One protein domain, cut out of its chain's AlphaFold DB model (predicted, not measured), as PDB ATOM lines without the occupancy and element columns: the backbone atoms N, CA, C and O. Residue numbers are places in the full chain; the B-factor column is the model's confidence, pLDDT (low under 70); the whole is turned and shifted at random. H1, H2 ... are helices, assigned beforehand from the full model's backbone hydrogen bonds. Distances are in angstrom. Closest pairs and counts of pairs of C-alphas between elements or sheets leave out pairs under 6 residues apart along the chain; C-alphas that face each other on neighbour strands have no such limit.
ATOM      1  N   ASP A  19      34.519  10.813  17.398       78.06
ATOM      2  CA  ASP A  19      33.409  11.633  17.897       78.06
ATOM      3  C   ASP A  19      33.651  12.184  19.306       78.06
ATOM      4  O   ASP A  19      33.238  13.301  19.606       78.06
ATOM      5  N   ASN A  20      34.407  11.477  20.154       82.81
ATOM      6  CA  ASN A  20      34.730  11.957  21.500       82.81
ATOM      7  C   ASN A  20      35.627  13.202  21.465       82.81
ATOM      8  O   ASN A  20      35.443  14.119  22.267       82.81
ATOM      9  N   LEU A  21      36.573  13.260  20.519       85.62
ATOM     10  CA  LEU A  21      37.413  14.440  20.314       85.62
ATOM     11  C   LEU A  21      36.593  15.604  19.744       85.62
ATOM     12  O   LEU A  21      36.727  16.729  20.216       85.62
ATOM     13  N   ASN A  22      35.716  15.333  18.776       87.81
ATOM     14  CA  ASN A  22      34.843  16.348  18.185       87.81
ATOM     15  C   ASN A  22      33.888  16.959  19.222       87.81
ATOM     16  O   ASN A  22      33.825  18.179  19.342       87.81
ATOM     17  N   ASN A  23      33.214  16.125  20.017       87.06
ATOM     18  CA  ASN A  23      32.297  16.570  21.067       87.06
ATOM     19  C   ASN A  23      33.023  17.361  22.161       87.06
ATOM     20  O   ASN A  23      32.523  18.385  22.624       87.06
ATOM     21  N   SER A  24      34.229  16.926  22.541       87.00
ATOM     22  CA  SER A  24      35.042  17.646  23.525       87.00
ATOM     23  C   SER A  24      35.510  19.001  22.992       87.00
ATOM     24  O   SER A  24      35.437  19.996  23.706       87.00
ATOM     25  N   ALA A  25      35.948  19.067  21.730       88.56
ATOM     26  CA  ALA A  25      36.345  20.318  21.087       88.56
ATOM     27  C   ALA A  25      35.164  21.284  20.940       88.56
ATOM     28  O   ALA A  25      35.310  22.471  21.221       88.56
ATOM     29  N   TYR A  26      33.983  20.771  20.591       88.56
ATOM     30  CA  TYR A  26      32.754  21.555  20.566       88.56
ATOM     31  C   TYR A  26      32.433  22.144  21.945       88.56
ATOM     32  O   TYR A  26      32.167  23.337  22.053       88.56
ATOM     33  N   ALA A  27      32.518  21.340  23.010       86.38
ATOM     34  CA  ALA A  27      32.258  21.804  24.370       86.38
ATOM     35  C   ALA A  27      33.255  22.890  24.822       86.38
ATOM     36  O   ALA A  27      32.840  23.892  25.399       86.38
ATOM     37  N   VAL A  28      34.546  22.748  24.497       87.62
ATOM     38  CA  VAL A  28      35.562  23.788  24.756       87.62
ATOM     39  C   VAL A  28      35.246  25.076  23.995       87.62
ATOM     40  O   VAL A  28      35.295  26.156  24.576       87.62
ATOM     41  N   CYS A  29      34.862  24.976  22.723       87.25
ATOM     42  CA  CYS A  29      34.464  26.130  21.918       87.25
ATOM     43  C   CYS A  29      33.190  26.808  22.438       87.25
ATOM     44  O   CYS A  29      33.117  28.035  22.452       87.25
ATOM     45  N   ALA A  30      32.211  26.032  22.910       85.94
ATOM     46  CA  ALA A  30      30.981  26.543  23.510       85.94
ATOM     47  C   ALA A  30      31.222  27.238  24.860       85.94
ATOM     48  O   ALA A  30      30.475  28.141  25.226       85.94
ATOM     49  N   MET A  31      32.271  26.844  25.585       82.62
ATOM     50  CA  MET A  31      32.666  27.431  26.868       82.62
ATOM     51  C   MET A  31      33.858  28.390  26.757       82.62
ATOM     52  O   MET A  31      34.424  28.772  27.779       82.62
ATOM     53  N   ARG A  32      34.261  28.795  25.545       80.00
ATOM     54  CA  ARG A  32      35.500  29.560  25.318       80.00
ATOM     55  C   ARG A  32      35.588  30.864  26.114       80.00
ATOM     56  O   ARG A  32      36.672  31.215  26.565       80.00
ATOM     57  N   ASP A  33      34.456  31.539  26.310       75.56
ATOM     58  CA  ASP A  33      34.376  32.797  27.060       75.56
ATOM     59  C   ASP A  33      34.530  32.569  28.574       75.56
ATOM     60  O   ASP A  33      35.013  33.437  29.296       75.56
ATOM     61  N   THR A  34      34.169  31.375  29.054       79.31
ATOM     62  CA  THR A  34      34.285  30.959  30.461       79.31
ATOM     63  C   THR A  34      35.659  30.359  30.777       79.31
ATOM     64  O   THR A  34      36.123  30.448  31.910       79.31
ATOM     65  N   LEU A  35      36.307  29.730  29.791       74.62
ATOM     66  CA  LEU A  35      37.589  29.025  29.937       74.62
ATOM     67  C   LEU A  35      38.822  29.938  29.827       74.62
ATOM     68  O   LEU A  35      39.941  29.429  29.841       74.62
ATOM     69  N   ASP A  36      38.620  31.251  29.664       76.06
ATOM     70  CA  ASP A  36      39.663  32.268  29.461       76.06
ATOM     71  C   ASP A  36      40.836  31.746  28.612       76.06
ATOM     72  O   ASP A  36      41.982  31.585  29.050       76.06
ATOM     73  N   LEU A  37      40.537  31.395  27.358       73.88
ATOM     74  CA  LEU A  37      41.510  30.748  26.475       73.88
ATOM     75  C   LEU A  37      42.690  31.663  26.073       73.88
ATOM     76  O   LEU A  37      43.589  31.222  25.360       73.88
ATOM     77  N   ASN A  38      42.704  32.925  26.516       71.75
ATOM     78  CA  ASN A  38      43.829  33.841  26.325       71.75
ATOM     79  C   ASN A  38      44.913  33.677  27.400       71.75
ATOM     80  O   ASN A  38      46.040  34.137  27.206       71.75
ATOM     81  N   VAL A  39      44.602  33.026  28.524       72.56
ATOM     82  CA  VAL A  39      45.585  32.727  29.569       72.56
ATOM     83  C   VAL A  39      46.447  31.541  29.124       72.56
ATOM     84  O   VAL A  39      45.889  30.495  28.772       72.56
ATOM     85  N   PRO A  40      47.791  31.668  29.140       68.94
ATOM     86  CA  PRO A  40      48.684  30.574  28.777       68.94
ATOM     87  C   PRO A  40      48.450  29.362  29.678       68.94
ATOM     88  O   PRO A  40      48.218  29.495  30.879       68.94
ATOM     89  N   ASN A  54      37.406  18.414  28.514       83.25
ATOM     90  CA  ASN A  54      38.683  17.705  28.547       83.25
ATOM     91  C   ASN A  54      39.871  18.687  28.594       83.25
ATOM     92  O   ASN A  54      39.983  19.579  27.752       83.25
ATOM     93  N   ARG A  55      40.776  18.479  29.556       80.81
ATOM     94  CA  ARG A  55      41.949  19.325  29.814       80.81
ATOM     95  C   ARG A  55      42.880  19.413  28.604       80.81
ATOM     96  O   ARG A  55      43.238  20.516  28.197       80.81
ATOM     97  N   GLY A  56      43.206  18.279  27.990       84.12
ATOM     98  CA  GLY A  56      44.015  18.219  26.777       84.12
ATOM     99  C   GLY A  56      43.441  18.998  25.602       84.12
ATOM    100  O   GLY A  56      44.164  19.656  24.855       84.12
ATOM    101  N   VAL A  57      42.118  18.991  25.458       87.25
ATOM    102  CA  VAL A  57      41.420  19.769  24.429       87.25
ATOM    103  C   VAL A  57      41.442  21.270  24.744       87.25
ATOM    104  O   VAL A  57      41.625  22.069  23.826       87.25
ATOM    105  N   VAL A  58      41.335  21.675  26.015       86.62
ATOM    106  CA  VAL A  58      41.511  23.081  26.434       86.62
ATOM    107  C   VAL A  58      42.936  23.563  26.160       86.62
ATOM    108  O   VAL A  58      43.123  24.648  25.608       86.62
ATOM    109  N   HIS A  59      43.934  22.739  26.474       87.44
ATOM    110  CA  HIS A  59      45.336  23.016  26.174       87.44
ATOM    111  C   HIS A  59      45.544  23.202  24.663       87.44
ATOM    112  O   HIS A  59      46.095  24.217  24.236       87.44
ATOM    113  N   ALA A  60      45.008  22.296  23.838       87.94
ATOM    114  CA  ALA A  60      45.054  22.426  22.384       87.94
ATOM    115  C   ALA A  60      44.364  23.708  21.881       87.94
ATOM    116  O   ALA A  60      44.852  24.343  20.946       87.94
ATOM    117  N   ALA A  61      43.253  24.121  22.495       87.56
ATOM    118  CA  ALA A  61      42.551  25.348  22.128       87.56
ATOM    119  C   ALA A  61      43.358  26.616  22.449       87.56
ATOM    120  O   ALA A  61      43.479  27.493  21.591       87.56
ATOM    121  N   LYS A  62      43.963  26.695  23.640       86.75
ATOM    122  CA  LYS A  62      44.850  27.803  24.041       86.75
ATOM    123  C   LYS A  62      46.075  27.895  23.125       86.75
ATOM    124  O   LYS A  62      46.400  28.971  22.627       86.75
ATOM    125  N   ASP A  63      46.690  26.759  22.800       87.19
ATOM    126  CA  ASP A  63      47.812  26.696  21.855       87.19
ATOM    127  C   ASP A  63      47.427  27.155  20.445       87.19
ATOM    128  O   ASP A  63      48.200  27.840  19.768       87.19
ATOM    129  N   ALA A  64      46.229  26.796  19.979       86.12
ATOM    130  CA  ALA A  64      45.727  27.251  18.688       86.12
ATOM    131  C   ALA A  64      45.569  28.784  18.659       86.12
ATOM    132  O   ALA A  64      45.980  29.414  17.681       86.12
ATOM    133  N   ILE A  65      45.058  29.395  19.734       84.06
ATOM    134  CA  ILE A  65      44.956  30.861  19.872       84.06
ATOM    135  C   ILE A  65      46.338  31.509  19.888       84.06
ATOM    136  O   ILE A  65      46.568  32.464  19.147       84.06
ATOM    137  N   ALA A  66      47.281  30.966  20.662       80.12
ATOM    138  CA  ALA A  66      48.654  31.469  20.721       80.12
ATOM    139  C   ALA A  66      49.355  31.432  19.348       80.12
ATOM    140  O   ALA A  66      50.178  32.293  19.038       80.12
ATOM    141  N   LYS A  67      48.985  30.479  18.483       81.62
ATOM    142  CA  LYS A  67      49.440  30.376  17.083       81.62
ATOM    143  C   LYS A  67      48.666  31.280  16.112       81.62
ATOM    144  O   LYS A  67      48.817  31.145  14.896       81.62
ATOM    145  N   GLY A  68      47.826  32.183  16.619       72.31
ATOM    146  CA  GLY A  68      47.049  33.135  15.828       72.31
ATOM    147  C   GLY A  68      45.856  32.521  15.094       72.31
ATOM    148  O   GLY A  68      45.373  33.110  14.126       72.31
ATOM    149  N   LYS A  69      45.378  31.335  15.499       74.50
ATOM    150  CA  LYS A  69      44.122  30.777  14.977       74.50
ATOM    151  C   LYS A  69      42.946  31.498  15.627       74.50
ATOM    152  O   LYS A  69      42.948  31.741  16.831       74.50
ATOM    153  N   LYS A  70      41.912  31.803  14.844       69.19
ATOM    154  CA  LYS A  70      40.739  32.577  15.280       69.19
ATOM    155  C   LYS A  70      39.727  31.755  16.100       69.19
ATOM    156  O   LYS A  70      38.525  31.989  16.033       69.19
ATOM    157  N   VAL A  71      40.206  30.845  16.944       66.75
ATOM    158  CA  VAL A  71      39.390  30.007  17.846       66.75
ATOM    159  C   VAL A  71      38.478  30.866  18.744       66.75
ATOM    160  O   VAL A  71      37.333  30.503  19.013       66.75
ATOM    161  N   SER A  72      38.950  32.048  19.153       62.94
ATOM    162  CA  SER A  72      38.197  33.011  19.967       62.94
ATOM    163  C   SER A  72      37.251  33.929  19.177       62.94
ATOM    164  O   SER A  72      36.413  34.583  19.791       62.94
ATOM    165  N   ALA A  73      37.350  33.990  17.844       60.59
ATOM    166  CA  ALA A  73      36.653  34.985  17.018       60.59
ATOM    167  C   ALA A  73      35.723  34.398  15.937       60.59
ATOM    168  O   ALA A  73      34.973  35.151  15.317       60.59
ATOM    169  N   GLU A  74      35.757  33.086  15.693       68.44
ATOM    170  CA  GLU A  74      34.942  32.420  14.664       68.44
ATOM    171  C   GLU A  74      33.688  31.728  15.226       68.44
ATOM    172  O   GLU A  74      33.443  31.720  16.439       68.44
ATOM    173  N   GLY A  75      32.859  31.171  14.336       77.81
ATOM    174  CA  GLY A  75      31.726  30.326  14.707       77.81
ATOM    175  C   GLY A  75      32.171  29.044  15.423       77.81
ATOM    176  O   GLY A  75      33.343  28.668  15.396       77.81
ATOM    177  N   LEU A  76      31.230  28.362  16.084       84.19
ATOM    178  CA  LEU A  76      31.536  27.159  16.873       84.19
ATOM    179  C   LEU A  76      32.174  26.039  16.036       84.19
ATOM    180  O   LEU A  76      33.081  25.370  16.523       84.19
ATOM    181  N   GLU A  77      31.740  25.860  14.787       85.44
ATOM    182  CA  GLU A  77      32.257  24.815  13.892       85.44
ATOM    183  C   GLU A  77      33.709  25.078  13.458       85.44
ATOM    184  O   GLU A  77      34.543  24.173  13.507       85.44
ATOM    185  N   ASP A  78      34.044  26.323  13.112       86.44
ATOM    186  CA  ASP A  78      35.410  26.720  12.747       86.44
ATOM    187  C   ASP A  78      36.361  26.616  13.949       86.44
ATOM    188  O   ASP A  78      37.460  26.059  13.851       86.44
ATOM    189  N   CYS A  79      35.901  27.069  15.122       86.81
ATOM    190  CA  CYS A  79      36.611  26.879  16.382       86.81
ATOM    191  C   CYS A  79      36.903  25.391  16.616       86.81
ATOM    192  O   CYS A  79      38.056  25.012  16.836       86.81
ATOM    193  N   GLN A  80      35.885  24.534  16.500       90.25
ATOM    194  CA  GLN A  80      36.029  23.094  16.682       90.25
ATOM    195  C   GLN A  80      37.055  22.514  15.702       90.25
ATOM    196  O   GLN A  80      37.936  21.761  16.120       90.25
ATOM    197  N   ALA A  81      36.998  22.880  14.419       89.62
ATOM    198  CA  ALA A  81      37.941  22.403  13.411       89.62
ATOM    199  C   ALA A  81      39.394  22.774  13.756       89.62
ATOM    200  O   ALA A  81      40.291  21.930  13.658       89.62
ATOM    201  N   HIS A  82      39.631  24.003  14.221       89.81
ATOM    202  CA  HIS A  82      40.951  24.456  14.655       89.81
ATOM    203  C   HIS A  82      41.457  23.725  15.902       89.81
ATOM    204  O   HIS A  82      42.612  23.293  15.919       89.81
ATOM    205  N   VAL A  83      40.605  23.532  16.910       89.12
ATOM    206  CA  VAL A  83      40.957  22.815  18.146       89.12
ATOM    207  C   VAL A  83      41.261  21.344  17.857       89.12
ATOM    208  O   VAL A  83      42.279  20.824  18.309       89.12
ATOM    209  N   VAL A  84      40.438  20.675  17.043       90.44
ATOM    210  CA  VAL A  84      40.657  19.275  16.638       90.44
ATOM    211  C   VAL A  84      41.952  19.130  15.841       90.44
ATOM    212  O   VAL A  84      42.716  18.192  16.082       90.44
ATOM    213  N   ALA A  85      42.223  20.041  14.904       90.31
ATOM    214  CA  ALA A  85      43.466  20.036  14.137       90.31
ATOM    215  C   ALA A  85      44.686  20.229  15.049       90.31
ATOM    216  O   ALA A  85      45.678  19.514  14.902       90.31
ATOM    217  N   GLN A  86      44.598  21.140  16.024       90.38
ATOM    218  CA  GLN A  86      45.678  21.377  16.975       90.38
ATOM    219  C   GLN A  86      45.896  20.163  17.883       90.38
ATOM    220  O   GLN A  86      47.027  19.694  17.987       90.38
ATOM    221  N   TYR A  87      44.836  19.574  18.435       88.38
ATOM    222  CA  TYR A  87      44.924  18.373  19.269       88.38
ATOM    223  C   TYR A  87      45.570  17.194  18.520       88.38
ATOM    224  O   TYR A  87      46.410  16.475  19.056       88.38
ATOM    225  N   LYS A  88      45.230  17.013  17.239       88.50
ATOM    226  CA  LYS A  88      45.819  15.967  16.385       88.50
ATOM    227  C   LYS A  88      47.266  16.244  15.972       88.50
ATOM    228  O   LYS A  88      47.935  15.310  15.541       88.50
ATOM    229  N   SER A  89      47.741  17.487  16.074       89.50
ATOM    230  CA  SER A  89      49.124  17.834  15.718       89.50
ATOM    231  C   SER A  89      50.149  17.299  16.719       89.50
ATOM    232  O   SER A  89      51.262  16.975  16.318       89.50
ATOM    233  N   ASP A  90      49.757  17.148  17.988       84.25
ATOM    234  CA  ASP A  90      50.576  16.502  19.014       84.25
ATOM    235  C   ASP A  90      49.699  15.731  20.021       84.25
ATOM    236  O   ASP A  90      49.475  16.167  21.154       84.25
ATOM    237  N   PRO A  91      49.195  14.545  19.638       77.31
ATOM    238  CA  PRO A  91      48.346  13.739  20.510       77.31
ATOM    239  C   PRO A  91      49.096  13.218  21.743       77.31
ATOM    240  O   PRO A  91      48.463  12.739  22.680       77.31
ATOM    241  N   THR A  92      50.433  13.285  21.759       79.62
ATOM    242  CA  THR A  92      51.244  12.868  22.908       79.62
ATOM    243  C   THR A  92      51.401  13.965  23.951       79.62
ATOM    244  O   THR A  92      51.681  13.648  25.109       79.62
ATOM    245  N   LEU A  93      51.250  15.225  23.548       82.38
ATOM    246  CA  LEU A  93      51.155  16.373  24.436       82.38
ATOM    247  C   LEU A  93      49.733  16.477  24.980       82.38
ATOM    248  O   LEU A  93      49.528  16.345  26.181       82.38
ATOM    249  N   TYR A  94      48.751  16.610  24.088       82.19
ATOM    250  CA  TYR A  94      47.372  16.901  24.476       82.19
ATOM    251  C   TYR A  94      46.610  15.673  24.985       82.19
ATOM    252  O   TYR A  94      45.669  15.813  25.747       82.19
ATOM    253  N   GLY A  95      47.002  14.453  24.615       71.62
ATOM    254  CA  GLY A  95      46.348  13.236  25.113       71.62
ATOM    255  C   GLY A  95      46.738  12.830  26.534       71.62
ATOM    256  O   GLY A  95      46.158  11.886  27.054       71.62
ATOM    257  N   LYS A  96      47.728  13.495  27.146       64.56
ATOM    258  CA  LYS A  96      48.188  13.206  28.516       64.56
ATOM    259  C   LYS A  96      47.468  14.016  29.596       64.56
ATOM    260  O   LYS A  96      47.640  13.702  30.771       64.56
TER     261      LYS A  96
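What this domain is: This is residues 19 to 40 and 54 to 96 of the 97 residues of an uncharacterized protein of Enterobacter agglomerans (UniProt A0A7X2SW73). Three helices of similar length, H1, H2 and H3, cross one another in a compact cluster, each touching the other two, with H3 lying across both H1 and H2. The fourth, H4, is a short turn just after H3 that packs on the first half of H2. The printed part has 65 residues with four named helices, in the order H1, H2, H3, H4, and no named strand; the class is all helix. It is compact, with a radius of gyration of the C-alphas of 10.1 A, and rounded, spanning 27 by 24 by 18 A.

How they stand to each other: Begin at the first printed residue with H1, residues 19 to 30, and look next at H2, residues 55 to 66, which touches it with residues 57 to 61 alone. Their closest C-alphas are those of Ala 25 and Val 57, 6.1 A apart, and the helices run the same way at a steep tilt of 57 degrees. Go on to H3, residues 76 to 89: it touches H1, with the C-alphas of Ala 25 and Gln 80 closest at 5.2 A. H1 and H3 run opposite ways at a steep tilt of 55 degrees. With residues 82 to 87 alone H3 touches H2, about perpendicular at 79 degrees; the closest C-alphas, of Ala 61 and Val 83, are 5.0 A apart. The helix packing is mostly crossed, with none of these three pairs at a shallow tilt. Last comes H4, residues 91 to 94, which residues 55 to 60 of H2 touch; the closest C-alphas are those of Gly 56 and Tyr 94, at 4.3 A. H2 is the hub, touching the three other helices. H3 and H4 are close but not clearly touching, with the C-alphas of Tyr 87 and Tyr 94 closest at 5.9 A, and H1 and H4 are apart. In H1, H2 and H3 every O i to N i+4 pair is within hydrogen-bond range; H4 is too short for such a pair, and its one O i to N i+3 pair is not within range.

Where its parts are: Find C-alpha 19 at (33.409, 11.633, 17.897); from there H1 runs 16.1 A to C-alpha 30. H2 runs 16.6 A from C-alpha 55 at (41.949, 19.325, 29.814) to C-alpha 66. H3, the longest with 14 residues, runs 19.9 A from Leu 76 to Ser 89. H4 covers 5.2 A and ends with C-alpha 94 at (47.372, 16.901, 24.476).

The domain as a whole: The two C-alphas farthest apart are those of Gly 75 and Lys 96, at 27.5 A. Look for the cut after Pro 40: residues 41 to 53 are not printed, and C-alphas 40 and 54 are 16.3 A apart across it. Of the links that are printed whole, H2 to H3 is short and H3 to H4 is tight. The mean pLDDT of the printed part is 81.7; residue 40, residues 70 to 74 and residue 96 are under 70.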